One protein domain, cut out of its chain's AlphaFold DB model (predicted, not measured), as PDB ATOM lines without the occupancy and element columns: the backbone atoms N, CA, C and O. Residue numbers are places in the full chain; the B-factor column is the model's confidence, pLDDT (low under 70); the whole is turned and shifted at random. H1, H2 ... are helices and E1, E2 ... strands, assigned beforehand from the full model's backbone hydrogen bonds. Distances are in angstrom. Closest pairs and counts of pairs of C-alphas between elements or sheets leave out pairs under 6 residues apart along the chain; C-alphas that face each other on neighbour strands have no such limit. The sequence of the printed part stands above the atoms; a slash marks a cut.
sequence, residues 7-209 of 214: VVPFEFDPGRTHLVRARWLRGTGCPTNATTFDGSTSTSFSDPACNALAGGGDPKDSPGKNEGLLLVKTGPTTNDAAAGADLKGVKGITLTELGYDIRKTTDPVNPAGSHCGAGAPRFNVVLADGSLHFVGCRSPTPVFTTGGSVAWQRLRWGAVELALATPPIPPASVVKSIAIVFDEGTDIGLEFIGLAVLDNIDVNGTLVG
ATOM      1  N   VAL A   7      81.338 -28.189  18.772       97.38
ATOM      2  CA  VAL A   7      82.242 -29.258  18.332       97.38
ATOM      3  C   VAL A   7      82.694 -28.948  16.910       97.38
ATOM      4  O   VAL A   7      81.897 -29.002  15.974       97.38
ATOM      5  N   VAL A   8      83.964 -28.579  16.748       97.75
ATOM      6  CA  VAL A   8      84.513 -28.053  15.491       97.75
ATOM      7  C   VAL A   8      85.464 -29.077  14.869       97.75
ATOM      8  O   VAL A   8      86.532 -29.300  15.439       97.75
ATOM      9  N   PRO A   9      85.119 -29.691  13.721       98.19
ATOM     10  CA  PRO A   9      85.970 -30.688  13.075       98.19
ATOM     11  C   PRO A   9      87.331 -30.127  12.640       98.19
ATOM     12  O   PRO A   9      87.428 -28.964  12.242       98.19
ATOM     13  N   PHE A  10      88.365 -30.967  12.657       98.06
ATOM     14  CA  PHE A  10      89.688 -30.666  12.111       98.06
ATOM     15  C   PHE A  10      90.333 -31.897  11.461       98.06
ATOM     16  O   PHE A  10      89.978 -33.042  11.744       98.06
ATOM     17  N   GLU A  11      91.325 -31.644  10.608       98.25
ATOM     18  CA  GLU A  11      92.161 -32.659   9.966       98.25
ATOM     19  C   GLU A  11      93.629 -32.369  10.320       98.25
ATOM     20  O   GLU A  11      94.109 -31.247  10.145       98.25
ATOM     21  N   PHE A  12      94.337 -33.370  10.841       98.44
ATOM     22  CA  PHE A  12      95.782 -33.344  11.051       98.44
ATOM     23  C   PHE A  12      96.426 -34.286  10.034       98.44
ATOM     24  O   PHE A  12      96.158 -35.480  10.057       98.44
ATOM     25  N   ASP A  13      97.230 -33.756   9.115       98.19
ATOM     26  CA  ASP A  13      97.883 -34.539   8.054       98.19
ATOM     27  C   ASP A  13      99.165 -33.824   7.585       98.19
ATOM     28  O   ASP A  13      99.212 -33.261   6.486       98.19
ATOM     29  N   PRO A  14     100.213 -33.762   8.431       98.00
ATOM     30  CA  PRO A  14     101.478 -33.107   8.087       98.00
ATOM     31  C   PRO A  14     102.131 -33.710   6.836       98.00
ATOM     32  O   PRO A  14     102.782 -32.990   6.075       98.00
ATOM     33  N   GLY A  15     101.920 -35.008   6.597       97.69
ATOM     34  CA  GLY A  15     102.405 -35.727   5.420       97.69
ATOM     35  C   GLY A  15     101.627 -35.448   4.133       97.69
ATOM     36  O   GLY A  15     102.078 -35.873   3.071       97.69
ATOM     37  N   ARG A  16     100.496 -34.725   4.199       97.25
ATOM     38  CA  ARG A  16      99.604 -34.444   3.055       97.25
ATOM     39  C   ARG A  16      99.202 -35.718   2.310       97.25
ATOM     40  O   ARG A  16      99.233 -35.785   1.084       97.25
ATOM     41  N   THR A  17      98.867 -36.749   3.068       97.44
ATOM     42  CA  THR A  17      98.442 -38.040   2.530       97.44
ATOM     43  C   THR A  17      97.039 -37.989   1.935       97.44
ATOM     44  O   THR A  17      96.720 -38.799   1.068       97.44
ATOM     45  N   HIS A  18      96.214 -37.029   2.361       97.19
ATOM     46  CA  HIS A  18      94.809 -36.898   1.980       97.19
ATOM     47  C   HIS A  18      93.969 -38.129   2.359       97.19
ATOM     48  O   HIS A  18      92.962 -38.431   1.720       97.19
ATOM     49  N   LEU A  19      94.382 -38.839   3.416       97.69
ATOM     50  CA  LEU A  19      93.737 -40.063   3.903       97.69
ATOM     51  C   LEU A  19      92.896 -39.847   5.166       97.69
ATOM     52  O   LEU A  19      92.515 -40.823   5.809       97.69
ATOM     53  N   VAL A  20      92.609 -38.597   5.543       98.25
ATOM     54  CA  VAL A  20      91.763 -38.266   6.698       98.25
ATOM     55  C   VAL A  20      90.665 -37.272   6.340       98.25
ATOM     56  O   VAL A  20      90.823 -36.450   5.438       98.25
ATOM     57  N   ARG A  21      89.534 -37.356   7.045       97.94
ATOM     58  CA  ARG A  21      88.404 -36.431   6.890       97.94
ATOM     59  C   ARG A  21      87.668 -36.249   8.207       97.94
ATOM     60  O   ARG A  21      87.361 -37.239   8.864       97.94
ATOM     61  N   ALA A  22      87.302 -35.014   8.537       98.12
ATOM     62  CA  ALA A  22      86.402 -34.729   9.652       98.12
ATOM     63  C   ALA A  22      85.322 -33.724   9.237       98.12
ATOM     64  O   ALA A  22      85.640 -32.647   8.729       98.12
ATOM     65  N   ARG A  23      84.037 -34.059   9.421       97.38
ATOM     66  CA  ARG A  23      82.933 -33.146   9.077       97.38
ATOM     67  C   ARG A  23      81.620 -33.528   9.758       97.38
ATOM     68  O   ARG A  23      81.300 -34.707   9.838       97.38
ATOM     69  N   TRP A  24      80.824 -32.534  10.144       96.44
ATOM     70  CA  TRP A  24      79.398 -32.734  10.404       96.44
ATOM     71  C   TRP A  24      78.652 -32.950   9.087       96.44
ATOM     72  O   TRP A  24      78.785 -32.149   8.163       96.44
ATOM     73  N   LEU A  25      77.901 -34.043   8.971       95.19
ATOM     74  CA  LEU A  25      77.142 -34.383   7.772       95.19
ATOM     75  C   LEU A  25      75.659 -34.526   8.086       95.19
ATOM     76  O   LEU A  25      75.254 -35.252   8.991       95.19
ATOM     77  N   ARG A  26      74.824 -33.855   7.293       92.75
ATOM     78  CA  ARG A  26      73.370 -33.979   7.395       92.75
ATOM     79  C   ARG A  26      72.908 -35.396   7.044       92.75
ATOM     80  O   ARG A  26      73.330 -35.972   6.045       92.75
ATOM     81  N   GLY A  27      71.978 -35.919   7.834       91.25
ATOM     82  CA  GLY A  27      71.344 -37.222   7.655       91.25
ATOM     83  C   GLY A  27      72.128 -38.401   8.233       91.25
ATOM     84  O   GLY A  27      71.708 -39.536   8.021       91.25
ATOM     85  N   THR A  28      73.240 -38.167   8.939       93.50
ATOM     86  CA  THR A  28      74.087 -39.251   9.469       93.50
ATOM     87  C   THR A  28      74.025 -39.435  10.984       93.50
ATOM     88  O   THR A  28      74.549 -40.440  11.457       93.50
ATOM     89  N   GLY A  29      73.415 -38.505  11.723       93.69
ATOM     90  CA  GLY A  29      73.298 -38.554  13.184       93.69
ATOM     91  C   GLY A  29      72.265 -39.552  13.704       93.69
ATOM     92  O   GLY A  29      71.533 -40.178  12.921       93.69
ATOM     93  N   CYS A  30      72.222 -39.694  15.026       93.25
ATOM     94  CA  CYS A  30      71.250 -40.472  15.768       93.25
ATOM     95  C   CYS A  30      69.893 -39.766  15.696       93.25
ATOM     96  O   CYS A  30      69.724 -38.677  16.236       93.25
ATOM     97  N   PRO A  31      68.890 -40.356  15.030       91.19
ATOM     98  CA  PRO A  31      67.624 -39.668  14.831       91.19
ATOM     99  C   PRO A  31      66.919 -39.354  16.158       91.19
ATOM    100  O   PRO A  31      66.485 -40.267  16.856       91.19
ATOM    101  N   THR A  32      66.716 -38.072  16.458       87.88
ATOM    102  CA  THR A  32      65.872 -37.598  17.565       87.88
ATOM    103  C   THR A  32      64.749 -36.730  17.000       87.88
ATOM    104  O   THR A  32      64.995 -35.671  16.429       87.88
ATOM    105  N   ASN A  33      63.497 -37.183  17.127       84.81
ATOM    106  CA  ASN A  33      62.306 -36.534  16.556       84.81
ATOM    107  C   ASN A  33      62.449 -36.213  15.053       84.81
ATOM    108  O   ASN A  33      61.964 -35.190  14.559       84.81
ATOM    109  N   ALA A  34      63.138 -37.087  14.318       88.00
ATOM    110  CA  ALA A  34      63.280 -36.987  12.877       88.00
ATOM    111  C   ALA A  34      61.950 -37.299  12.173       88.00
ATOM    112  O   ALA A  34      61.026 -37.846  12.767       88.00
ATOM    113  N   THR A  35      61.853 -36.974  10.886       90.12
ATOM    114  CA  THR A  35      60.681 -37.310  10.065       90.12
ATOM    115  C   THR A  35      61.033 -38.428   9.096       90.12
ATOM    116  O   THR A  35      61.987 -38.295   8.328       90.12
ATOM    117  N   THR A  36      60.254 -39.503   9.104       91.19
ATOM    118  CA  THR A  36      60.275 -40.547   8.073       91.19
ATOM    119  C   THR A  36      59.057 -40.395   7.167       91.19
ATOM    120  O   THR A  36      58.028 -39.865   7.584       91.19
ATOM    121  N   PHE A  37      59.177 -40.827   5.912       94.06
ATOM    122  CA  PHE A  37      58.092 -40.807   4.933       94.06
ATOM    123  C   PHE A  37      58.083 -42.122   4.158       94.06
ATOM    124  O   PHE A  37      59.101 -42.500   3.581       94.06
ATOM    125  N   ASP A  38      56.946 -42.814   4.148       94.94
ATOM    126  CA  ASP A  38      56.795 -44.131   3.512       94.94
ATOM    127  C   ASP A  38      56.260 -44.074   2.068       94.94
ATOM    128  O   ASP A  38      55.977 -45.107   1.466       94.94
ATOM    129  N   GLY A  39      56.115 -42.871   1.502       96.06
ATOM    130  CA  GLY A  39      55.461 -42.640   0.210       96.06
ATOM    131  C   GLY A  39      54.022 -42.131   0.334       96.06
ATOM    132  O   GLY A  39      53.474 -41.632  -0.647       96.06
ATOM    133  N   SER A  40      53.429 -42.198   1.531       96.62
ATOM    134  CA  SER A  40      52.059 -41.752   1.809       96.62
ATOM    135  C   SER A  40      51.944 -40.869   3.052       96.62
ATOM    136  O   SER A  40      51.251 -39.853   3.028       96.62
ATOM    137  N   THR A  41      52.654 -41.219   4.126       95.81
ATOM    138  CA  THR A  41      52.477 -40.632   5.454       95.81
ATOM    139  C   THR A  41      53.825 -40.237   6.032       95.81
ATOM    140  O   THR A  41      54.799 -40.982   5.936       95.81
ATOM    141  N   SER A  42      53.883 -39.048   6.637       95.31
ATOM    142  CA  SER A  42      55.041 -38.623   7.423       95.31
ATOM    143  C   SER A  42      54.831 -38.975   8.892       95.31
ATOM    144  O   SER A  42      53.802 -38.612   9.463       95.31
ATOM    145  N   THR A  43      55.796 -39.647   9.514       92.88
ATOM    146  CA  THR A  43      55.758 -39.987  10.943       92.88
ATOM    147  C   THR A  43      57.023 -39.516  11.659       92.88
ATOM    148  O   THR A  43      58.068 -39.306  11.043       92.88
ATOM    149  N   SER A  44      56.907 -39.270  12.969       90.19
ATOM    150  CA  SER A  44      58.068 -38.957  13.806       90.19
ATOM    151  C   SER A  44      58.836 -40.238  14.118       90.19
ATOM    152  O   SER A  44      58.230 -41.262  14.438       90.19
ATOM    153  N   PHE A  45      60.159 -40.167  14.057       89.19
ATOM    154  CA  PHE A  45      61.059 -41.262  14.364       89.19
ATOM    155  C   PHE A  45      62.167 -40.794  15.304       89.19
ATOM    156  O   PHE A  45      62.850 -39.804  15.038       89.19
ATOM    157  N   SER A  46      62.370 -41.558  16.373       89.94
ATOM    158  CA  SER A  46      63.521 -41.425  17.260       89.94
ATOM    159  C   SER A  46      64.164 -42.793  17.425       89.94
ATOM    160  O   SER A  46      63.466 -43.757  17.749       89.94
ATOM    161  N   ASP A  47      65.475 -42.883  17.225       92.56
ATOM    162  CA  ASP A  47      66.205 -44.105  17.534       92.56
ATOM    163  C   ASP A  47      66.215 -44.324  19.058       92.56
ATOM    164  O   ASP A  47      66.351 -43.355  19.819       92.56
ATOM    165  N   PRO A  48      66.045 -45.566  19.545       91.75
ATOM    166  CA  PRO A  48      65.961 -45.807  20.976       91.75
ATOM    167  C   PRO A  48      67.194 -45.374  21.783       91.75
ATOM    168  O   PRO A  48      67.043 -45.072  22.963       91.75
ATOM    169  N   ALA A  49      68.381 -45.292  21.170       89.50
ATOM    170  CA  ALA A  49      69.604 -44.870  21.858       89.50
ATOM    171  C   ALA A  49      69.658 -43.358  22.154       89.50
ATOM    172  O   ALA A  49      70.357 -42.947  23.077       89.50
ATOM    173  N   CYS A  50      68.909 -42.538  21.410       86.62
ATOM    174  CA  CYS A  50      68.868 -41.075  21.552       86.62
ATOM    175  C   CYS A  50      67.448 -40.532  21.778       86.62
ATOM    176  O   CYS A  50      67.182 -39.333  21.648       86.62
ATOM    177  N   ASN A  51      66.505 -41.405  22.141       82.81
ATOM    178  CA  ASN A  51      65.175 -40.985  22.562       82.81
ATOM    179  C   ASN A  51      65.196 -40.425  23.999       82.81
ATOM    180  O   ASN A  51      66.167 -40.577  24.741       82.81
ATOM    181  N   ALA A  52      64.091 -39.809  24.424       74.81
ATOM    182  CA  ALA A  52      63.974 -39.230  25.765       74.81
ATOM    183  C   ALA A  52      64.162 -40.252  26.908       74.81
ATOM    184  O   ALA A  52      64.629 -39.876  27.980       74.81
ATOM    185  N   LEU A  53      63.845 -41.534  26.689       69.56
ATOM    186  CA  LEU A  53      64.010 -42.594  27.695       69.56
ATOM    187  C   LEU A  53      65.482 -42.969  27.916       69.56
ATOM    188  O   LEU A  53      65.839 -43.394  29.009       69.56
ATOM    189  N   ALA A  54      66.333 -42.783  26.905       68.44
ATOM    190  CA  ALA A  54      67.780 -42.962  26.992       68.44
ATOM    191  C   ALA A  54      68.528 -41.687  27.439       68.44
ATOM    192  O   ALA A  54      69.755 -41.703  27.529       68.44
ATOM    193  N   GLY A  55      67.811 -40.593  27.724       75.50
ATOM    194  CA  GLY A  55      68.367 -39.288  28.117       75.50
ATOM    195  C   GLY A  55      68.240 -38.187  27.055       75.50
ATOM    196  O   GLY A  55      68.683 -37.072  27.295       75.50
ATOM    197  N   GLY A  56      67.625 -38.474  25.902       83.69
ATOM    198  CA  GLY A  56      67.402 -37.522  24.803       83.69
ATOM    199  C   GLY A  56      68.628 -37.303  23.912       83.69
ATOM    200  O   GLY A  56      69.739 -37.670  24.291       83.69
ATOM    201  N   GLY A  57      68.419 -36.742  22.719       86.06
ATOM    202  CA  GLY A  57      69.477 -36.200  21.854       86.06
ATOM    203  C   GLY A  57      69.665 -34.696  22.061       86.06
ATOM    204  O   GLY A  57      69.020 -34.119  22.945       86.06
ATOM    205  N   ASP A  58      70.523 -34.052  21.267       87.44
ATOM    206  CA  ASP A  58      70.649 -32.591  21.306       87.44
ATOM    207  C   ASP A  58      69.261 -31.963  21.066       87.44
ATOM    208  O   ASP A  58      68.629 -32.197  20.035       87.44
ATOM    209  N   PRO A  59      68.733 -31.145  21.999       81.62
ATOM    210  CA  PRO A  59      67.411 -30.533  21.854       81.62
ATOM    211  C   PRO A  59      67.295 -29.612  20.630       81.62
ATOM    212  O   PRO A  59      66.200 -29.161  20.289       81.62
ATOM    213  N   LYS A  60      68.416 -29.281  19.986       80.88
ATOM    214  CA  LYS A  60      68.467 -28.468  18.772       80.88
ATOM    215  C   LYS A  60      68.414 -29.295  17.490       80.88
ATOM    216  O   LYS A  60      68.350 -28.684  16.409       80.88
ATOM    217  N   ASP A  61      68.385 -30.617  17.604       77.56
ATOM    218  CA  ASP A  61      68.052 -31.522  16.516       77.56
ATOM    219  C   ASP A  61      66.561 -31.374  16.227       77.56
ATOM    220  O   ASP A  61      65.678 -31.946  16.862       77.56
ATOM    221  N   SER A  62      66.260 -30.481  15.287       67.12
ATOM    222  CA  SER A  62      64.909 -30.283  14.771       67.12
ATOM    223  C   SER A  62      64.679 -31.184  13.556       67.12
ATOM    224  O   SER A  62      65.649 -31.512  12.861       67.12
ATOM    225  N   PRO A  63      63.418 -31.483  13.186       70.06
ATOM    226  CA  PRO A  63      63.107 -32.154  11.929       70.06
ATOM    227  C   PRO A  63      63.899 -31.575  10.747       70.06
ATOM    228  O   PRO A  63      63.937 -30.362  10.527       70.06
ATOM    229  N   GLY A  64      64.593 -32.448  10.015       68.75
ATOM    230  CA  GLY A  64      65.437 -32.067   8.883       68.75
ATOM    231  C   GLY A  64      66.836 -31.539   9.230       68.75
ATOM    232  O   GLY A  64      67.536 -31.142   8.299       68.75
ATOM    233  N   LYS A  65      67.265 -31.544  10.498       82.75
ATOM    234  CA  LYS A  65      68.605 -31.107  10.944       82.75
ATOM    235  C   LYS A  65      69.389 -32.174  11.716       82.75
ATOM    236  O   LYS A  65      70.302 -31.826  12.443       82.75
ATOM    237  N   ASN A  66      69.040 -33.449  11.542       90.00
ATOM    238  CA  ASN A  66      69.841 -34.560  12.056       90.00
ATOM    239  C   ASN A  66      71.229 -34.530  11.392       90.00
ATOM    240  O   ASN A  66      71.297 -34.635  10.162       90.00
ATOM    241  N   GLU A  67      72.303 -34.378  12.158       93.94
ATOM    242  CA  GLU A  67      73.686 -34.353  11.674       93.94
ATOM    243  C   GLU A  67      74.533 -35.353  12.454       93.94
ATOM    244  O   GLU A  67      74.275 -35.611  13.611       93.94
ATOM    245  N   GLY A  68      75.550 -35.937  11.826       95.94
ATOM    246  CA  GLY A  68      76.534 -36.742  12.549       95.94
ATOM    247  C   GLY A  68      77.943 -36.263  12.251       95.94
ATOM    248  O   GLY A  68      78.254 -35.900  11.114       95.94
ATOM    249  N   LEU A  69      78.802 -36.283  13.261       98.25
ATOM    250  CA  LEU A  69      80.226 -36.047  13.119       98.25
ATOM    251  C   LEU A  69      80.870 -37.285  12.489       98.25
ATOM    252  O   LEU A  69      81.058 -38.316  13.134       98.25
ATOM    253  N   LEU A  70      81.217 -37.165  11.212       98.19
ATOM    254  CA  LEU A  70      81.985 -38.156  10.480       98.19
ATOM    255  C   LEU A  70      83.480 -37.936  10.726       98.19
ATOM    256  O   LEU A  70      83.999 -36.857  10.435       98.19
ATOM    257  N   LEU A  71      84.169 -38.982  11.179       98.62
ATOM    258  CA  LEU A  71      85.622 -39.055  11.315       98.62
ATOM    259  C   LEU A  71      86.131 -40.210  10.454       98.62
ATOM    260  O   LEU A  71      85.640 -41.329  10.574       98.62
ATOM    261  N   VAL A  72      87.091 -39.947   9.573       98.12
ATOM    262  CA  VAL A  72      87.627 -40.938   8.631       98.12
ATOM    263  C   VAL A  72      89.142 -40.917   8.659       98.12
ATOM    264  O   VAL A  72      89.748 -39.848   8.603       98.12
ATOM    265  N   LYS A  73      89.731 -42.108   8.657       97.88
ATOM    266  CA  LYS A  73      91.128 -42.376   8.344       97.88
ATOM    267  C   LYS A  73      91.192 -43.632   7.475       97.88
ATOM    268  O   LYS A  73      91.050 -44.744   7.967       97.88
ATOM    269  N   THR A  74      91.390 -43.458   6.174       96.06
ATOM    270  CA  THR A  74      91.345 -44.562   5.196       96.06
ATOM    271  C   THR A  74      92.668 -45.318   5.051       96.06
ATOM    272  O   THR A  74      92.719 -46.324   4.347       96.06
ATOM    273  N   GLY A  75      93.744 -44.828   5.675       95.12
ATOM    274  CA  GLY A  75      95.068 -45.455   5.680       95.12
ATOM    275  C   GLY A  75      95.360 -46.282   6.941       95.12
ATOM    276  O   GLY A  75      94.514 -46.366   7.832       95.12
ATOM    277  N   PRO A  76      96.572 -46.859   7.050       96.50
ATOM    278  CA  PRO A  76      97.004 -47.591   8.240       96.50
ATOM    279  C   PRO A  76      97.210 -46.661   9.443       96.50
ATOM    280  O   PRO A  76      97.420 -45.453   9.294       96.50
ATOM    281  N   THR A  77      97.219 -47.240  10.640       96.94
ATOM    282  CA  THR A  77      97.417 -46.554  11.923       96.94
ATOM    283  C   THR A  77      98.756 -45.823  11.960       96.94
ATOM    284  O   THR A  77      98.848 -44.716  12.474       96.94
ATOM    285  N   THR A  78      99.787 -46.394  11.330       97.12
ATOM    286  CA  THR A  78     101.133 -45.805  11.245       97.12
ATOM    287  C   THR A  78     101.224 -44.560  10.362       97.12
ATOM    288  O   THR A  78     102.242 -43.871  10.409       97.12
ATOM    289  N   ASN A  79     100.199 -44.246   9.561       97.56
ATOM    290  CA  ASN A  79     100.143 -42.968   8.859       97.56
ATOM    291  C   ASN A  79     100.007 -41.839   9.891       97.56
ATOM    292  O   ASN A  79      99.019 -41.823  10.618       97.56
ATOM    293  N   ASP A  80     100.946 -40.897   9.958       97.94
ATOM    294  CA  ASP A  80     100.896 -39.780  10.915       97.94
ATOM    295  C   ASP A  80      99.851 -38.735  10.486       97.94
ATOM    296  O   ASP A  80     100.161 -37.697   9.905       97.94
ATOM    297  N   ALA A  81      98.580 -39.079  10.690       98.31
ATOM    298  CA  ALA A  81      97.417 -38.274  10.354       98.31
ATOM    299  C   ALA A  81      96.236 -38.628  11.271       98.31
ATOM    300  O   ALA A  81      96.095 -39.775  11.697       98.31
ATOM    301  N   ALA A  82      95.346 -37.682  11.541       98.44
ATOM    302  CA  ALA A  82      94.152 -37.906  12.345       98.44
ATOM    303  C   ALA A  82      92.977 -37.063  11.847       98.44
ATOM    304  O   ALA A  82      93.138 -35.904  11.459       98.44
ATOM    305  N   ALA A  83      91.780 -37.637  11.919       98.62
ATOM    306  CA  ALA A  83      90.546 -36.863  11.935       98.62
ATOM    307  C   ALA A  83      90.213 -36.500  13.386       98.62
ATOM    308  O   ALA A  83      90.529 -37.252  14.308       98.62
ATOM    309  N   GLY A  84      89.557 -35.369  13.616       98.44
ATOM    310  CA  GLY A  84      89.156 -35.013  14.970       98.44
ATOM    311  C   GLY A  84      88.154 -33.881  15.040       98.44
ATOM    312  O   GLY A  84      87.682 -33.373  14.022       98.44
ATOM    313  N   ALA A  85      87.821 -33.491  16.264       98.69
ATOM    314  CA  ALA A  85      87.035 -32.300  16.527       98.69
ATOM    315  C   ALA A  85      87.443 -31.643  17.845       98.69
ATOM    316  O   ALA A  85      87.589 -32.310  18.866       98.69
ATOM    317  N   ASP A  86      87.585 -30.323  17.832       98.50
ATOM    318  CA  ASP A  86      87.814 -29.531  19.031       98.50
ATOM    319  C   ASP A  86      86.492 -29.218  19.728       98.50
ATOM    320  O   ASP A  86      85.565 -28.691  19.106       98.50
ATOM    321  N   LEU A  87      86.440 -29.428  21.041       98.38
ATOM    322  CA  LEU A  87      85.314 -29.012  21.867       98.38
ATOM    323  C   LEU A  87      85.610 -27.611  22.411       98.38
ATOM    324  O   LEU A  87      86.445 -27.417  23.296       98.38
ATOM    325  N   LYS A  88      84.956 -26.595  21.848       97.56
ATOM    326  CA  LYS A  88      85.099 -25.195  22.274       97.56
ATOM    327  C   LYS A  88      84.135 -24.895  23.418       97.56
ATOM    328  O   LYS A  88      83.084 -25.511  23.517       97.56
ATOM    329  N   GLY A  89      84.495 -23.931  24.267       96.12
ATOM    330  CA  GLY A  89      83.675 -23.522  25.417       96.12
ATOM    331  C   GLY A  89      83.863 -24.357  26.690       96.12
ATOM    332  O   GLY A  89      83.285 -24.040  27.719       96.12
ATOM    333  N   VAL A  90      84.734 -25.372  26.657       97.94
ATOM    334  CA  VAL A  90      85.005 -26.267  27.801       97.94
ATOM    335  C   VAL A  90      86.044 -25.731  28.794       97.94
ATOM    336  O   VAL A  90      86.236 -26.298  29.864       97.94
ATOM    337  N   LYS A  91      86.769 -24.656  28.464       98.12
ATOM    338  CA  LYS A  91      87.838 -24.140  29.331       98.12
ATOM    339  C   LYS A  91      87.259 -23.609  30.646       98.12
ATOM    340  O   LYS A  91      86.420 -22.716  30.633       98.12
ATOM    341  N   GLY A  92      87.792 -24.088  31.765       97.81
ATOM    342  CA  GLY A  92      87.408 -23.664  33.109       97.81
ATOM    343  C   GLY A  92      86.232 -24.437  33.703       97.81
ATOM    344  O   GLY A  92      85.907 -24.196  34.863       97.81
ATOM    345  N   ILE A  93      85.615 -25.367  32.963       97.75
ATOM    346  CA  ILE A  93      84.594 -26.245  33.545       97.75
ATOM    347  C   ILE A  93      85.253 -27.265  34.472       97.75
ATOM    348  O   ILE A  93      86.365 -27.736  34.214       97.75
ATOM    349  N   THR A  94      84.523 -27.654  35.509       98.12
ATOM    350  CA  THR A  94      84.804 -28.876  36.259       98.12
ATOM    351  C   THR A  94      84.255 -30.056  35.470       98.12
ATOM    352  O   THR A  94      83.050 -30.108  35.233       98.12
ATOM    353  N   LEU A  95      85.106 -30.986  35.038       98.19
ATOM    354  CA  LEU A  95      84.658 -32.137  34.253       98.19
ATOM    355  C   LEU A  95      83.968 -33.167  35.152       98.19
ATOM    356  O   LEU A  95      84.545 -33.617  36.142       98.19
ATOM    357  N   THR A  96      82.743 -33.542  34.800       97.56
ATOM    358  CA  THR A  96      81.951 -34.561  35.500       97.56
ATOM    359  C   THR A  96      81.542 -35.703  34.583       97.56
ATOM    360  O   THR A  96      81.370 -36.818  35.068       97.56
ATOM    361  N   GLU A  97      81.392 -35.436  33.283       97.50
ATOM    362  CA  GLU A  97      81.016 -36.444  32.298       97.50
ATOM    363  C   GLU A  97      81.540 -36.106  30.899       97.50
ATOM    364  O   GLU A  97      81.564 -34.939  30.495       97.50
ATOM    365  N   LEU A  98      81.917 -37.151  30.162       98.44
ATOM    366  CA  LEU A  98      82.108 -37.133  28.715       98.44
ATOM    367  C   LEU A  98      81.249 -38.202  28.055       98.44
ATOM    368  O   LEU A  98      80.956 -39.238  28.653       98.44
ATOM    369  N   GLY A  99      80.908 -37.999  26.789       97.88
ATOM    370  CA  GLY A  99      80.157 -39.000  26.052       97.88
ATOM    371  C   GLY A  99      79.931 -38.682  24.592       97.88
ATOM    372  O   GLY A  99      80.214 -37.589  24.112       97.88
ATOM    373  N   TYR A 100      79.402 -39.671  23.891       98.00
ATOM    374  CA  TYR A 100      78.815 -39.522  22.567       98.00
ATOM    375  C   TYR A 100      77.911 -40.716  22.276       98.00
ATOM    376  O   TYR A 100      78.041 -41.782  22.887       98.00
ATOM    377  N   ASP A 101      77.009 -40.547  21.325       97.06
ATOM    378  CA  ASP A 101      76.303 -41.646  20.688       97.06
ATOM    379  C   ASP A 101      77.093 -42.065  19.440       97.06
ATOM    380  O   ASP A 101      77.561 -41.230  18.670       97.06
ATOM    381  N   ILE A 102      77.294 -43.364  19.247       97.06
ATOM    382  CA  ILE A 102      78.090 -43.919  18.151       97.06
ATOM    383  C   ILE A 102      77.231 -44.831  17.279       97.06
ATOM    384  O   ILE A 102      76.511 -45.697  17.783       97.06
ATOM    385  N   ARG A 103      77.324 -44.665  15.953       96.56
ATOM    386  CA  ARG A 103      76.598 -45.508  14.995       96.56
ATOM    387  C   ARG A 103      77.259 -46.875  14.910       96.56
ATOM    388  O   ARG A 103      78.247 -47.041  14.187       96.56
ATOM    389  N   LYS A 104      76.751 -47.840  15.666       93.31
ATOM    390  CA  LYS A 104      77.373 -49.145  15.861       93.31
ATOM    391  C   LYS A 104      76.340 -50.210  16.206       93.31
ATOM    392  O   LYS A 104      75.432 -49.961  16.996       93.31
ATOM    393  N   THR A 105      76.495 -51.405  15.638       91.94
ATOM    394  CA  THR A 105      75.627 -52.540  15.972       91.94
ATOM    395  C   THR A 105      75.900 -53.052  17.380       91.94
ATOM    396  O   THR A 105      77.002 -52.933  17.912       91.94
ATOM    397  N   THR A 106      74.880 -53.636  17.999       84.44
ATOM    398  CA  THR A 106      74.935 -54.180  19.364       84.44
ATOM    399  C   THR A 106      75.330 -55.655  19.421       84.44
ATOM    400  O   THR A 106      75.364 -56.223  20.509       84.44
ATOM    401  N   ASP A 107      75.653 -56.264  18.275       81.56
ATOM    402  CA  ASP A 107      76.128 -57.647  18.191       81.56
ATOM    403  C   ASP A 107      77.534 -57.760  18.817       81.56
ATOM    404  O   ASP A 107      78.488 -57.171  18.293       81.56
ATOM    405  N   PRO A 108      77.690 -58.497  19.934       72.69
ATOM    406  CA  PRO A 108      78.978 -58.647  20.599       72.69
ATOM    407  C   PRO A 108      79.934 -59.592  19.854       72.69
ATOM    408  O   PRO A 108      81.129 -59.583  20.140       72.69
ATOM    409  N   VAL A 109      79.426 -60.416  18.933       77.94
ATOM    410  CA  VAL A 109      80.197 -61.402  18.165       77.94
ATOM    411  C   VAL A 109      80.695 -60.794  16.860       77.94
ATOM    412  O   VAL A 109      81.866 -60.948  16.525       77.94
ATOM    413  N   ASN A 110      79.826 -60.080  16.143       80.94
ATOM    414  CA  ASN A 110      80.146 -59.445  14.863       80.94
ATOM    415  C   ASN A 110      79.825 -57.942  14.908       80.94
ATOM    416  O   ASN A 110      78.853 -57.492  14.290       80.94
ATOM    417  N   PRO A 111      80.614 -57.145  15.651       85.50
ATOM    418  CA  PRO A 111      80.384 -55.712  15.715       85.50
ATOM    419  C   PRO A 111      80.599 -55.093  14.333       85.50
ATOM    420  O   PRO A 111      81.609 -55.321  13.673       85.50
ATOM    421  N   ALA A 112      79.650 -54.269  13.911       90.38
ATOM    422  CA  ALA A 112      79.673 -53.570  12.637       90.38
ATOM    423  C   ALA A 112      79.317 -52.092  12.831       90.38
ATOM    424  O   ALA A 112      78.823 -51.672  13.884       90.38
ATOM    425  N   GLY A 113      79.576 -51.290  11.804       94.19
ATOM    426  CA  GLY A 113      79.478 -49.836  11.885       94.19
ATOM    427  C   GLY A 113      80.772 -49.229  12.412       94.19
ATOM    428  O   GLY A 113      81.847 -49.754  12.144       94.19
ATOM    429  N   SER A 114      80.664 -48.119  13.135       96.50
ATOM    430  CA  SER A 114      81.802 -47.286  13.526       96.50
ATOM    431  C   SER A 114      82.900 -48.066  14.247       96.50
ATOM    432  O   SER A 114      82.633 -48.881  15.143       96.50
ATOM    433  N   HIS A 115      84.139 -47.744  13.881       95.50
ATOM    434  CA  HIS A 115      85.339 -48.125  14.605       95.50
ATOM    435  C   HIS A 115      85.244 -47.657  16.058       95.50
ATOM    436  O   HIS A 115      84.818 -46.536  16.338       95.50
ATOM    437  N   CYS A 116      85.622 -48.532  16.982       94.62
ATOM    438  CA  CYS A 116      85.623 -48.242  18.411       94.62
ATOM    439  C   CYS A 116      86.707 -49.087  19.077       94.62
ATOM    440  O   CYS A 116      86.456 -50.226  19.470       94.62
ATOM    441  N   GLY A 117      87.918 -48.547  19.155       93.00
ATOM    442  CA  GLY A 117      89.079 -49.145  19.800       93.00
ATOM    443  C   GLY A 117      89.370 -48.545  21.176       93.00
ATOM    444  O   GLY A 117      88.645 -47.691  21.692       93.00
ATOM    445  N   ALA A 118      90.458 -49.010  21.789       92.50
ATOM    446  CA  ALA A 118      90.975 -48.410  23.017       92.50
ATOM    447  C   ALA A 118      91.635 -47.045  22.750       92.50
ATOM    448  O   ALA A 118      91.639 -46.205  23.645       92.50
ATOM    449  N   GLY A 119      92.165 -46.813  21.543       93.00
ATOM    450  CA  GLY A 119      92.803 -45.556  21.163       93.00
ATOM    451  C   GLY A 119      91.919 -44.614  20.348       93.00
ATOM    452  O   GLY A 119      92.181 -43.417  20.382       93.00
ATOM    453  N   ALA A 120      90.876 -45.070  19.646       96.12
ATOM    454  CA  ALA A 120      90.045 -44.176  18.831       96.12
ATOM    455  C   ALA A 120      88.582 -44.646  18.645       96.12
ATOM    456  O   ALA A 120      88.316 -45.847  18.638       96.12
ATOM    457  N   PRO A 121      87.623 -43.728  18.410       98.00
ATOM    458  CA  PRO A 121      87.712 -42.308  18.736       98.00
ATOM    459  C   PRO A 121      87.996 -42.132  20.231       98.00
ATOM    460  O   PRO A 121      87.478 -42.886  21.055       98.00
ATOM    461  N   ARG A 122      88.853 -41.177  20.586       98.25
ATOM    462  CA  ARG A 122      89.172 -40.875  21.986       98.25
ATOM    463  C   ARG A 122      89.002 -39.405  22.285       98.25
ATOM    464  O   ARG A 122      89.294 -38.567  21.437       98.25
ATOM    465  N   PHE A 123      88.607 -39.095  23.511       98.81
ATOM    466  CA  PHE A 123      88.797 -37.769  24.066       98.81
ATOM    467  C   PHE A 123      90.241 -37.616  24.536       98.81
ATOM    468  O   PHE A 123      90.717 -38.371  25.384       98.81
ATOM    469  N   ASN A 124      90.909 -36.599  24.012       98.69
ATOM    470  CA  ASN A 124      92.106 -36.015  24.584       98.69
ATOM    471  C   ASN A 124      91.667 -34.859  25.489       98.69
ATOM    472  O   ASN A 124      91.150 -33.852  24.999       98.69
ATOM    473  N   VAL A 125      91.883 -34.986  26.794       98.81
ATOM    474  CA  VAL A 125      91.538 -33.967  27.792       98.81
ATOM    475  C   VAL A 125      92.822 -33.356  28.329       98.81
ATOM    476  O   VAL A 125      93.657 -34.060  28.886       98.81
ATOM    477  N   VAL A 126      92.976 -32.043  28.183       98.75
ATOM    478  CA  VAL A 126      94.057 -31.298  28.832       98.75
ATOM    479  C   VAL A 126      93.483 -30.589  30.048       98.75
ATOM    480  O   VAL A 126      92.551 -29.792  29.905       98.75
ATOM    481  N   LEU A 127      94.034 -30.852  31.231       98.56
ATOM    482  CA  LEU A 127      93.625 -30.195  32.470       98.56
ATOM    483  C   LEU A 127      94.297 -28.826  32.644       98.56
ATOM    484  O   LEU A 127      95.180 -28.425  31.882       98.56
ATOM    485  N   ALA A 128      93.841 -28.064  33.639       98.25
ATOM    486  CA  ALA A 128      94.328 -26.718  33.934       98.25
ATOM    487  C   ALA A 128      95.840 -26.668  34.223       98.25
ATOM    488  O   ALA A 128      96.488 -25.679  33.877       98.25
ATOM    489  N   ASP A 129      96.399 -27.736  34.793       97.19
ATOM    490  CA  ASP A 129      97.836 -27.903  35.040       97.19
ATOM    491  C   ASP A 129      98.647 -28.263  33.777       97.19
ATOM    492  O   ASP A 129      99.875 -28.261  33.801       97.19
ATOM    493  N   GLY A 130      97.971 -28.510  32.649       98.06
ATOM    494  CA  GLY A 130      98.575 -28.853  31.365       98.06
ATOM    495  C   GLY A 130      98.788 -30.347  31.128       98.06
ATOM    496  O   GLY A 130      99.277 -30.698  30.054       98.06
ATOM    497  N   SER A 131      98.418 -31.216  32.070       98.38
ATOM    498  CA  SER A 131      98.479 -32.669  31.884       98.38
ATOM    499  C   SER A 131      97.465 -33.148  30.836       98.38
ATOM    500  O   SER A 131      96.367 -32.600  30.722       98.38
ATOM    501  N   LEU A 132      97.860 -34.142  30.029       98.50
ATOM    502  CA  LEU A 132      97.044 -34.752  28.974       98.50
ATOM    503  C   LEU A 132      96.547 -36.126  29.424       98.50
ATOM    504  O   LEU A 132      97.344 -36.960  29.850       98.50
ATOM    505  N   HIS A 133      95.250 -36.354  29.254       98.50
ATOM    506  CA  HIS A 133      94.540 -37.575  29.611       98.50
ATOM    507  C   HIS A 133      93.745 -38.111  28.426       98.50
ATOM    508  O   HIS A 133      93.287 -37.344  27.574       98.50
ATOM    509  N   PHE A 134      93.548 -39.426  28.409       97.19
ATOM    510  CA  PHE A 134      92.860 -40.137  27.343       97.19
ATOM    511  C   PHE A 134      91.660 -40.916  27.873       97.19
ATOM    512  O   PHE A 134      91.765 -41.661  28.852       97.19
ATOM    513  N   VAL A 135      90.540 -40.769  27.168       98.12
ATOM    514  CA  VAL A 135      89.329 -41.581  27.321       98.12
ATOM    515  C   VAL A 135      88.961 -42.102  25.936       98.12
ATOM    516  O   VAL A 135      88.388 -41.381  25.121       98.12
ATOM    517  N   GLY A 136      89.378 -43.324  25.630       96.31
ATOM    518  CA  GLY A 136      89.093 -43.997  24.370       96.31
ATOM    519  C   GLY A 136      87.763 -44.736  24.377       96.31
ATOM    520  O   GLY A 136      87.257 -45.119  25.430       96.31
ATOM    521  N   CYS A 137      87.233 -44.996  23.181       95.94
ATOM    522  CA  CYS A 137      85.921 -45.613  22.976       95.94
ATOM    523  C   CYS A 137      85.684 -46.894  23.799       95.94
ATOM    524  O   CYS A 137      84.571 -47.128  24.264       95.94
ATOM    525  N   ARG A 138      86.729 -47.706  24.019       93.31
ATOM    526  CA  ARG A 138      86.681 -48.900  24.887       93.31
ATOM    527  C   ARG A 138      87.593 -48.841  26.118       93.31
ATOM    528  O   ARG A 138      87.728 -49.855  26.798       93.31
ATOM    529  N   SER A 139      88.274 -47.725  26.384       95.06
ATOM    530  CA  SER A 139      89.248 -47.648  27.481       95.06
ATOM    531  C   SER A 139      89.316 -46.249  28.106       95.06
ATOM    532  O   SER A 139      89.821 -45.326  27.468       95.06
ATOM    533  N   PRO A 140      88.855 -46.071  29.355       96.62
ATOM    534  CA  PRO A 140      88.181 -47.063  30.192       96.62
ATOM    535  C   PRO A 140      86.834 -47.486  29.590       96.62
ATOM    536  O   PRO A 140      86.286 -46.792  28.734       96.62
ATOM    537  N   THR A 141      86.313 -48.646  29.995       96.12
ATOM    538  CA  THR A 141      85.012 -49.125  29.506       96.12
ATOM    539  C   THR A 141      83.927 -48.097  29.847       96.12
ATOM    540  O   THR A 141      83.766 -47.797  31.030       96.12
ATOM    541  N   PRO A 142      83.191 -47.552  28.861       96.06
ATOM    542  CA  PRO A 142      82.094 -46.634  29.140       96.06
ATOM    543  C   PRO A 142      80.938 -47.348  29.835       96.06
ATOM    544  O   PRO A 142      80.704 -48.543  29.630       96.06
ATOM    545  N   VAL A 143      80.116 -46.573  30.534       95.06
ATOM    546  CA  VAL A 143      78.714 -46.938  30.724       95.06
ATOM    547  C   VAL A 143      78.052 -46.835  29.356       95.06
ATOM    548  O   VAL A 143      77.861 -45.739  28.829       95.06
ATOM    549  N   PHE A 144      77.746 -47.982  28.751       89.38
ATOM    550  CA  PHE A 144      77.050 -48.022  27.472       89.38
ATOM    551  C   PHE A 144      75.573 -48.370  27.660       89.38
ATOM    552  O   PHE A 144      75.216 -49.259  28.433       89.38
ATOM    553  N   THR A 145      74.700 -47.691  26.922       89.62
ATOM    554  CA  THR A 145      73.272 -48.009  26.836       89.62
ATOM    555  C   THR A 145      72.842 -48.033  25.376       89.62
ATOM    556  O   THR A 145      73.399 -47.346  24.527       89.62
ATOM    557  N   THR A 146      71.866 -48.874  25.045       87.12
ATOM    558  CA  THR A 146      71.343 -48.969  23.671       87.12
ATOM    559  C   THR A 146      69.896 -48.506  23.591       87.12
ATOM    560  O   THR A 146      69.404 -48.214  22.510       87.12
ATOM    561  N   GLY A 147      69.172 -48.489  24.717       83.12
ATOM    562  CA  GLY A 147      67.731 -48.221  24.739       83.12
ATOM    563  C   GLY A 147      66.899 -49.227  23.932       83.12
ATOM    564  O   GLY A 147      65.729 -48.969  23.679       83.12
ATOM    565  N   GLY A 148      67.481 -50.356  23.502       86.75
ATOM    566  CA  GLY A 148      66.872 -51.274  22.530       86.75
ATOM    567  C   GLY A 148      67.222 -50.974  21.065       86.75
ATOM    568  O   GLY A 148      66.691 -51.626  20.170       86.75
ATOM    569  N   SER A 149      68.115 -50.018  20.804       91.12
ATOM    570  CA  SER A 149      68.660 -49.764  19.472       91.12
ATOM    571  C   SER A 149      69.528 -50.925  18.998       91.12
ATOM    572  O   SER A 149      70.236 -51.570  19.775       91.12
ATOM    573  N   VAL A 150      69.489 -51.165  17.691       90.44
ATOM    574  CA  VAL A 150      70.360 -52.117  16.986       90.44
ATOM    575  C   VAL A 150      71.418 -51.412  16.133       90.44
ATOM    576  O   VAL A 150      72.262 -52.077  15.540       90.44
ATOM    577  N   ALA A 151      71.363 -50.078  16.048       91.62
ATOM    578  CA  ALA A 151      72.173 -49.275  15.131       91.62
ATOM    579  C   ALA A 151      72.995 -48.183  15.829       91.62
ATOM    580  O   ALA A 151      73.935 -47.662  15.224       91.62
ATOM    581  N   TRP A 152      72.652 -47.846  17.072       94.44
ATOM    582  CA  TRP A 152      73.310 -46.818  17.865       94.44
ATOM    583  C   TRP A 152      73.586 -47.298  19.285       94.44
ATOM    584  O   TRP A 152      72.837 -48.085  19.868       94.44
ATOM    585  N   GLN A 153      74.679 -46.797  19.844       94.00
ATOM    586  CA  GLN A 153      75.067 -47.020  21.229       94.00
ATOM    587  C   GLN A 153      75.384 -45.678  21.868       94.00
ATOM    588  O   GLN A 153      76.122 -44.880  21.297       94.00
ATOM    589  N   ARG A 154      74.857 -45.444  23.061       95.12
ATOM    590  CA  ARG A 154      75.170 -44.288  23.891       95.12
ATOM    591  C   ARG A 154      76.320 -44.649  24.811       95.12
ATOM    592  O   ARG A 154      76.170 -45.562  25.615       95.12
ATOM    593  N   LEU A 155      77.446 -43.951  24.696       96.19
ATOM    594  CA  LEU A 155      78.622 -44.156  25.539       96.19
ATOM    595  C   LEU A 155      78.789 -42.971  26.488       96.19
ATOM    596  O   LEU A 155      78.761 -41.818  26.044       96.19
ATOM    597  N   ARG A 156      78.952 -43.253  27.783       96.88
ATOM    598  CA  ARG A 156      79.176 -42.253  28.830       96.88
ATOM    599  C   ARG A 156      80.337 -42.645  29.734       96.88
ATOM    600  O   ARG A 156      80.485 -43.804  30.114       96.88
ATOM    601  N   TRP A 157      81.136 -41.650  30.088       98.25
ATOM    602  CA  TRP A 157      82.218 -41.734  31.056       98.25
ATOM    603  C   TRP A 157      81.950 -40.704  32.145       98.25
ATOM    604  O   TRP A 157      82.228 -39.517  31.958       98.25
ATOM    605  N   GLY A 158      81.373 -41.158  33.256       97.44
ATOM    606  CA  GLY A 158      81.125 -40.332  34.430       97.44
ATOM    607  C   GLY A 158      82.334 -40.314  35.361       97.44
ATOM    608  O   GLY A 158      83.420 -40.783  35.024       97.44
ATOM    609  N   ALA A 159      82.159 -39.796  36.576       96.12
ATOM    610  CA  ALA A 159      83.254 -39.648  37.540       96.12
ATOM    611  C   ALA A 159      84.026 -40.953  37.833       96.12
ATOM    612  O   ALA A 159      85.235 -40.902  38.062       96.12
ATOM    613  N   VAL A 160      83.348 -42.109  37.826       96.88
ATOM    614  CA  VAL A 160      83.980 -43.417  38.071       96.88
ATOM    615  C   VAL A 160      84.867 -43.811  36.898       96.88
ATOM    616  O   VAL A 160      86.028 -44.158  37.102       96.88
ATOM    617  N   GLU A 161      84.359 -43.720  35.672       98.12
ATOM    618  CA  GLU A 161      85.129 -44.090  34.491       98.12
ATOM    619  C   GLU A 161      86.242 -43.072  34.217       98.12
ATOM    620  O   GLU A 161      87.357 -43.466  33.898       98.12
ATOM    621  N   LEU A 162      86.004 -41.772  34.413       98.25
ATOM    622  CA  LEU A 162      87.029 -40.730  34.261       98.25
ATOM    623  C   LEU A 162      88.218 -40.937  35.218       98.25
ATOM    624  O   LEU A 162      89.368 -40.735  34.825       98.25
ATOM    625  N   ALA A 163      87.977 -41.435  36.434       97.88
ATOM    626  CA  ALA A 163      89.044 -41.807  37.366       97.88
ATOM    627  C   ALA A 163      89.877 -43.023  36.897       97.88
ATOM    628  O   ALA A 163      90.949 -43.274  37.441       97.88
ATOM    629  N   LEU A 164      89.411 -43.758  35.881       97.75
ATOM    630  CA  LEU A 164      90.114 -44.869  35.229       97.75
ATOM    631  C   LEU A 164      90.720 -44.478  33.868       97.75
ATOM    632  O   LEU A 164      91.233 -45.341  33.155       97.75
ATOM    633  N   ALA A 165      90.656 -43.196  33.491       97.81
ATOM    634  CA  ALA A 165      91.327 -42.670  32.307       97.81
ATOM    635  C   ALA A 165      92.846 -42.905  32.365       97.81
ATOM    636  O   ALA A 165      93.410 -43.242  33.410       97.81
ATOM    637  N   THR A 166      93.535 -42.711  31.239       94.62
ATOM    638  CA  THR A 166      94.999 -42.844  31.179       94.62
ATOM    639  C   THR A 166      95.653 -41.517  30.790       94.62
ATOM    640  O   THR A 166      95.495 -41.094  29.650       94.62
ATOM    641  N   PRO A 167      96.407 -40.855  31.685       97.81
ATOM    642  CA  PRO A 167      96.371 -41.007  33.143       97.81
ATOM    643  C   PRO A 167      94.967 -40.730  33.725       97.81
ATOM    644  O   PRO A 167      94.142 -40.127  33.032       97.81
ATOM    645  N   PRO A 168      94.681 -41.111  34.985       98.19
ATOM    646  CA  PRO A 168      93.395 -40.846  35.637       98.19
ATOM    647  C   PRO A 168      93.001 -39.373  35.591       98.19
ATOM    648  O   PRO A 168      93.864 -38.522  35.788       98.19
ATOM    649  N   ILE A 169      91.716 -39.070  35.389       98.44
ATOM    650  CA  ILE A 169      91.158 -37.721  35.545       98.44
ATOM    651  C   ILE A 169      90.453 -37.673  36.910       98.44
ATOM    652  O   ILE A 169      89.366 -38.239  37.051       98.44
ATOM    653  N   PRO A 170      91.044 -37.040  37.942       96.38
ATOM    654  CA  PRO A 170      90.435 -36.993  39.266       96.38
ATOM    655  C   PRO A 170      89.093 -36.245  39.274       96.38
ATOM    656  O   PRO A 170      88.890 -35.326  38.471       96.38
ATOM    657  N   PRO A 171      88.196 -36.542  40.229       95.00
ATOM    658  CA  PRO A 171      87.033 -35.705  40.485       95.00
ATOM    659  C   PRO A 171      87.429 -34.242  40.708       95.00
ATOM    660  O   PRO A 171      88.499 -33.949  41.241       95.00
ATOM    661  N   ALA A 172      86.545 -33.326  40.322       92.62
ATOM    662  CA  ALA A 172      86.768 -31.882  40.394       92.62
ATOM    663  C   ALA A 172      87.894 -31.327  39.487       92.62
ATOM    664  O   ALA A 172      88.269 -30.161  39.621       92.62
ATOM    665  N   SER A 173      88.406 -32.121  38.538       97.75
ATOM    666  CA  SER A 173      89.407 -31.660  37.569       97.75
ATOM    667  C   SER A 173      88.882 -30.522  36.697       97.75
ATOM    668  O   SER A 173      87.802 -30.611  36.109       97.75
ATOM    669  N   VAL A 174      89.677 -29.456  36.586       98.38
ATOM    670  CA  VAL A 174      89.355 -28.285  35.763       98.38
ATOM    671  C   VAL A 174      89.966 -28.442  34.378       98.38
ATOM    672  O   VAL A 174      91.163 -28.692  34.239       98.38
ATOM    673  N   VAL A 175      89.150 -28.256  33.348       98.56
ATOM    674  CA  VAL A 175      89.540 -28.449  31.948       98.56
ATOM    675  C   VAL A 175      90.227 -27.211  31.380       98.56
ATOM    676  O   VAL A 175      89.771 -26.078  31.550       98.56
ATOM    677  N   LYS A 176      91.295 -27.427  30.613       98.62
ATOM    678  CA  LYS A 176      91.905 -26.425  29.732       98.62
ATOM    679  C   LYS A 176      91.408 -26.560  28.293       98.62
ATOM    680  O   LYS A 176      91.066 -25.548  27.683       98.62
ATOM    681  N   SER A 177      91.361 -27.781  27.761       98.75
ATOM    682  CA  SER A 177      90.846 -28.081  26.418       98.75
ATOM    683  C   SER A 177      90.442 -29.545  26.288       98.75
ATOM    684  O   SER A 177      90.992 -30.396  26.983       98.75
ATOM    685  N   ILE A 178      89.527 -29.837  25.362       98.81
ATOM    686  CA  ILE A 178      89.132 -31.201  25.003       98.81
ATOM    687  C   ILE A 178      89.077 -31.305  23.481       98.81
ATOM    688  O   ILE A 178      88.576 -30.395  22.817       98.81
ATOM    689  N   ALA A 179      89.576 -32.411  22.941       98.81
ATOM    690  CA  ALA A 179      89.426 -32.768  21.537       98.81
ATOM    691  C   ALA A 179      89.026 -34.239  21.409       98.81
ATOM    692  O   ALA A 179      89.477 -35.068  22.194       98.81
ATOM    693  N   ILE A 180      88.218 -34.564  20.405       98.88
ATOM    694  CA  ILE A 180      88.038 -35.936  19.929       98.88
ATOM    695  C   ILE A 180      89.098 -36.203  18.861       98.88
ATOM    696  O   ILE A 180      89.295 -35.377  17.970       98.88
ATOM    697  N   VAL A 181      89.763 -37.352  18.940       98.69
ATOM    698  CA  VAL A 181      90.811 -37.782  18.008       98.69
ATOM    699  C   VAL A 181      90.491 -39.167  17.461       98.69
ATOM    700  O   VAL A 181      90.126 -40.075  18.209       98.69
ATOM    701  N   PHE A 182      90.661 -39.317  16.150       98.62
ATOM    702  CA  PHE A 182      90.547 -40.560  15.405       98.62
ATOM    703  C   PHE A 182      91.802 -40.771  14.548       98.62
ATOM    704  O   PHE A 182      91.921 -40.228  13.446       98.62
ATOM    705  N   ASP A 183      92.756 -41.533  15.083       97.25
ATOM    706  CA  ASP A 183      94.066 -41.810  14.479       97.25
ATOM    707  C   ASP A 183      94.351 -43.310  14.268       97.25
ATOM    708  O   ASP A 183      95.385 -43.654  13.695       97.25
ATOM    709  N   GLU A 184      93.426 -44.197  14.643       96.31
ATOM    710  CA  GLU A 184      93.484 -45.628  14.322       96.31
ATOM    711  C   GLU A 184      92.971 -45.878  12.893       96.31
ATOM    712  O   GLU A 184      91.933 -45.356  12.480       96.31
ATOM    713  N   GLY A 185      93.752 -46.629  12.116       93.19
ATOM    714  CA  GLY A 185      93.509 -46.893  10.699       93.19
ATOM    715  C   GLY A 185      92.678 -48.147  10.429       93.19
ATOM    716  O   GLY A 185      92.090 -48.747  11.324       93.19
ATOM    717  N   THR A 186      92.657 -48.579   9.167       94.19
ATOM    718  CA  THR A 186      91.938 -49.791   8.720       94.19
ATOM    719  C   THR A 186      92.644 -51.106   9.078       94.19
ATOM    720  O   THR A 186      92.193 -52.174   8.681       94.19
ATOM    721  N   ASP A 187      93.788 -51.041   9.751       94.19
ATOM    722  CA  ASP A 187      94.673 -52.154  10.117       94.19
ATOM    723  C   ASP A 187      94.526 -52.593  11.585       94.19
ATOM    724  O   ASP A 187      95.144 -53.572  12.005       94.19
ATOM    725  N   ILE A 188      93.692 -51.898  12.362       91.19
ATOM    726  CA  ILE A 188      93.371 -52.217  13.756       91.19
ATOM    727  C   ILE A 188      91.861 -52.062  14.000       91.19
ATOM    728  O   ILE A 188      91.146 -51.460  13.202       91.19
ATOM    729  N   GLY A 189      91.369 -52.603  15.115       83.62
ATOM    730  CA  GLY A 189      89.944 -52.634  15.454       83.62
ATOM    731  C   GLY A 189      89.287 -53.956  15.063       83.62
ATOM    732  O   GLY A 189      89.945 -54.867  14.572       83.62
ATOM    733  N   LEU A 190      87.989 -54.084  15.336       84.31
ATOM    734  CA  LEU A 190      87.210 -55.261  14.920       84.31
ATOM    735  C   LEU A 190      86.471 -55.004  13.602       84.31
ATOM    736  O   LEU A 190      86.054 -55.938  12.927       84.31
ATOM    737  N   GLU A 191      86.306 -53.732  13.252       88.31
ATOM    738  CA  GLU A 191      85.490 -53.279  12.136       88.31
ATOM    739  C   GLU A 191      86.326 -53.093  10.860       88.31
ATOM    740  O   GLU A 191      85.793 -53.249   9.767       88.31
ATOM    741  N   PHE A 192      87.625 -52.776  10.991       88.81
ATOM    742  CA  PHE A 192      88.578 -52.563   9.886       88.81
ATOM    743  C   PHE A 192      88.099 -51.572   8.803       88.81
ATOM    744  O   PHE A 192      88.498 -51.656   7.641       88.81
ATOM    745  N   ILE A 193      87.244 -50.610   9.175       91.12
ATOM    746  CA  ILE A 193      86.647 -49.644   8.237       91.12
ATOM    747  C   ILE A 193      87.327 -48.269   8.220       91.12
ATOM    748  O   ILE A 193      87.079 -47.495   7.298       91.12
ATOM    749  N   GLY A 194      88.140 -47.935   9.234       94.50
ATOM    750  CA  GLY A 194      88.825 -46.636   9.312       94.50
ATOM    751  C   GLY A 194      87.873 -45.436   9.395       94.50
ATOM    752  O   GLY A 194      88.117 -44.391   8.792       94.50
ATOM    753  N   LEU A 195      86.737 -45.591  10.080       96.44
ATOM    754  CA  LEU A 195      85.681 -44.582  10.132       96.44
ATOM    755  C   LEU A 195      84.870 -44.680  11.423       96.44
ATOM    756  O   LEU A 195      84.552 -45.780  11.876       96.44
ATOM    757  N   ALA A 196      84.449 -43.536  11.956       97.88
ATOM    758  CA  ALA A 196      83.430 -43.450  12.994       97.88
ATOM    759  C   ALA A 196      82.397 -42.361  12.676       97.88
ATOM    760  O   ALA A 196      82.736 -41.298  12.154       97.88
ATOM    761  N   VAL A 197      81.132 -42.631  13.005       98.25
ATOM    762  CA  VAL A 197      80.056 -41.635  13.020       98.25
ATOM    763  C   VAL A 197      79.612 -41.447  14.458       98.25
ATOM    764  O   VAL A 197      79.118 -42.388  15.086       98.25
ATOM    765  N   LEU A 198      79.813 -40.231  14.953       98.31
ATOM    766  CA  LEU A 198      79.438 -39.809  16.293       98.31
ATOM    767  C   LEU A 198      78.281 -38.821  16.217       98.31
ATOM    768  O   LEU A 198      78.165 -38.068  15.253       98.31
ATOM    769  N   ASP A 199      77.458 -38.799  17.248       96.56
ATOM    770  CA  ASP A 199      76.430 -37.791  17.442       96.56
ATOM    771  C   ASP A 199      76.209 -37.535  18.938       96.56
ATOM    772  O   ASP A 199      76.768 -38.256  19.767       96.56
ATOM    773  N   ASN A 200      75.432 -36.511  19.300       95.81
ATOM    774  CA  ASN A 200      75.104 -36.164  20.685       95.81
ATOM    775  C   ASN A 200      76.347 -36.149  21.587       95.81
ATOM    776  O   ASN A 200      76.379 -36.799  22.637       95.81
ATOM    777  N   ILE A 201      77.392 -35.440  21.141       97.75
ATOM    778  CA  ILE A 201      78.636 -35.294  21.899       97.75
ATOM    779  C   ILE A 201      78.301 -34.627  23.228       97.75
ATOM    780  O   ILE A 201      77.715 -33.548  23.245       97.75
ATOM    781  N   ASP A 202      78.680 -35.270  24.322       97.19
ATOM    782  CA  ASP A 202      78.284 -34.912  25.675       97.19
ATOM    783  C   ASP A 202      79.469 -34.353  26.460       97.19
ATOM    784  O   ASP A 202      80.541 -34.965  26.536       97.19
ATOM    785  N   VAL A 203      79.252 -33.188  27.063       97.50
ATOM    786  CA  VAL A 203      80.107 -32.628  28.106       97.50
ATOM    787  C   VAL A 203      79.218 -32.173  29.252       97.50
ATOM    788  O   VAL A 203      78.483 -31.190  29.126       97.50
ATOM    789  N   ASN A 204      79.324 -32.852  30.394       96.00
ATOM    790  CA  ASN A 204      78.551 -32.548  31.602       96.00
ATOM    791  C   ASN A 204      77.029 -32.422  31.351       96.00
ATOM    792  O   ASN A 204      76.383 -31.525  31.899       96.00
ATOM    793  N   GLY A 205      76.461 -33.269  30.490       93.31
ATOM    794  CA  GLY A 205      75.045 -33.267  30.115       93.31
ATOM    795  C   GLY A 205      74.672 -32.249  29.032       93.31
ATOM    796  O   GLY A 205      73.508 -32.167  28.637       93.31
ATOM    797  N   THR A 206      75.625 -31.449  28.541       94.00
ATOM    798  CA  THR A 206      75.408 -30.596  27.365       94.00
ATOM    799  C   THR A 206      75.674 -31.412  26.110       94.00
ATOM    800  O   THR A 206      76.826 -31.705  25.799       94.00
ATOM    801  N   LEU A 207      74.605 -31.730  25.382       94.25
ATOM    802  CA  LEU A 207      74.672 -32.461  24.120       94.25
ATOM    803  C   LEU A 207      74.898 -31.516  22.935       94.25
ATOM    804  O   LEU A 207      74.306 -30.435  22.863       94.25
ATOM    805  N   VAL A 208      75.741 -31.951  22.002       94.94
ATOM    806  CA  VAL A 208      75.995 -31.296  20.718       94.94
ATOM    807  C   VAL A 208      75.793 -32.313  19.599       94.94
ATOM    808  O   VAL A 208      76.616 -33.214  19.430       94.94
ATOM    809  N   GLY A 209      74.709 -32.149  18.841       93.75
ATOM    810  CA  GLY A 209      74.319 -33.017  17.720       93.75
ATOM    811  C   GLY A 209      74.597 -32.419  16.338       93.75
ATOM    812  O   GLY A 209      74.149 -32.907  15.307       93.75
TER     813      GLY A 209
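AT A GLANCE: This is residues 7 to 209 of the 214 residues of an uncharacterized protein of Gemmatimonadetes bacterium (UniProt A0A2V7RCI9). Two strongly twisted sheets of strands form a sandwich, partly face to face: one sheet holds E1, E6, E12, E8 and E9, the other E2, E5, E7, E10, E11, E13 and E14. A small hairpin, E3 and E4, lies away from both sheets at one end of the longest axis. The printed part has 203 residues, with strands E1 to E11, then the short helix H1, then E12 to E14; it is mostly strand, though under half of the residues, 85, are in named elements. It is compact, with a radius of gyration of the C-alphas of 16.6 A and spans of 57 by 39 by 33 A.

HOW THE PARTS SIT: The sheet that begins with the first printed residue runs E1, residues 7 to 12, E6, 82 to 88, E12, 175 to 182, E8, 122 to 127, and E9, 132 to 136, all antiparallel. Within hydrogen-bond range are N 8 and O 86 at 2.9 A, N 85 and O 180 at 2.9 A, N 124 and O 179 at 2.8 A, and, in the hairpin E8 and E9, N 125 and O 133 at 2.9 A. The other sheet, branched and antiparallel in each pair, holds E2, residues 20 to 26, E5, 67 to 73, E7, 98 to 103, E10, 143 to 145, E11, 152 to 157, E13, 195 to 203, and E14, 206 to 208. E13 bends by 68 degrees at residue 200; E5, beside residues 195 to 199, and E14, beside 200 to 203, lie on one side of it, and E7 on the other side. N 71 and O 196 are 2.9 A apart, N 201 and O 208 2.9 A, and N 101 and O 199 2.8 A. E2 is E5's other neighbour, with N 23 and O 70 at 3.0 A; E11 is E7's, with N 100 and O 155 at 3.1 A; E10 and E11 form a hairpin, with N 145 and O 154 at 2.9 A. Between the sheets, the closest C-alphas of E2 and E6 are those of Ala 22 and Ala 83, 5.2 A. The hairpin E3, 34 to 37, and E4, 42 to 45, has N 36 and O 43 at 2.9 A and is apart from both sheets' strands. H1, 159 to 162, only grazes the branched sheet and is too short for any O i to N i+4 pair.

IN THESE COORDINATES: E1 begins at C-alpha 7 (82.242, -29.258, 18.332). E12 measures 20.5 A and E13 22.3 A; E14 ends at C-alpha 208 (75.995, -31.296, 20.718).

THE WHOLE: The C-alphas farthest apart, of Ser 40 and Asp 129, are 58.2 A apart. The printed part has no cut. The links E4 to E5, E7 to E8, H1 to E12 and E12 to E13 are long. Residues 53, 54, 62 and 64 have pLDDT under 70.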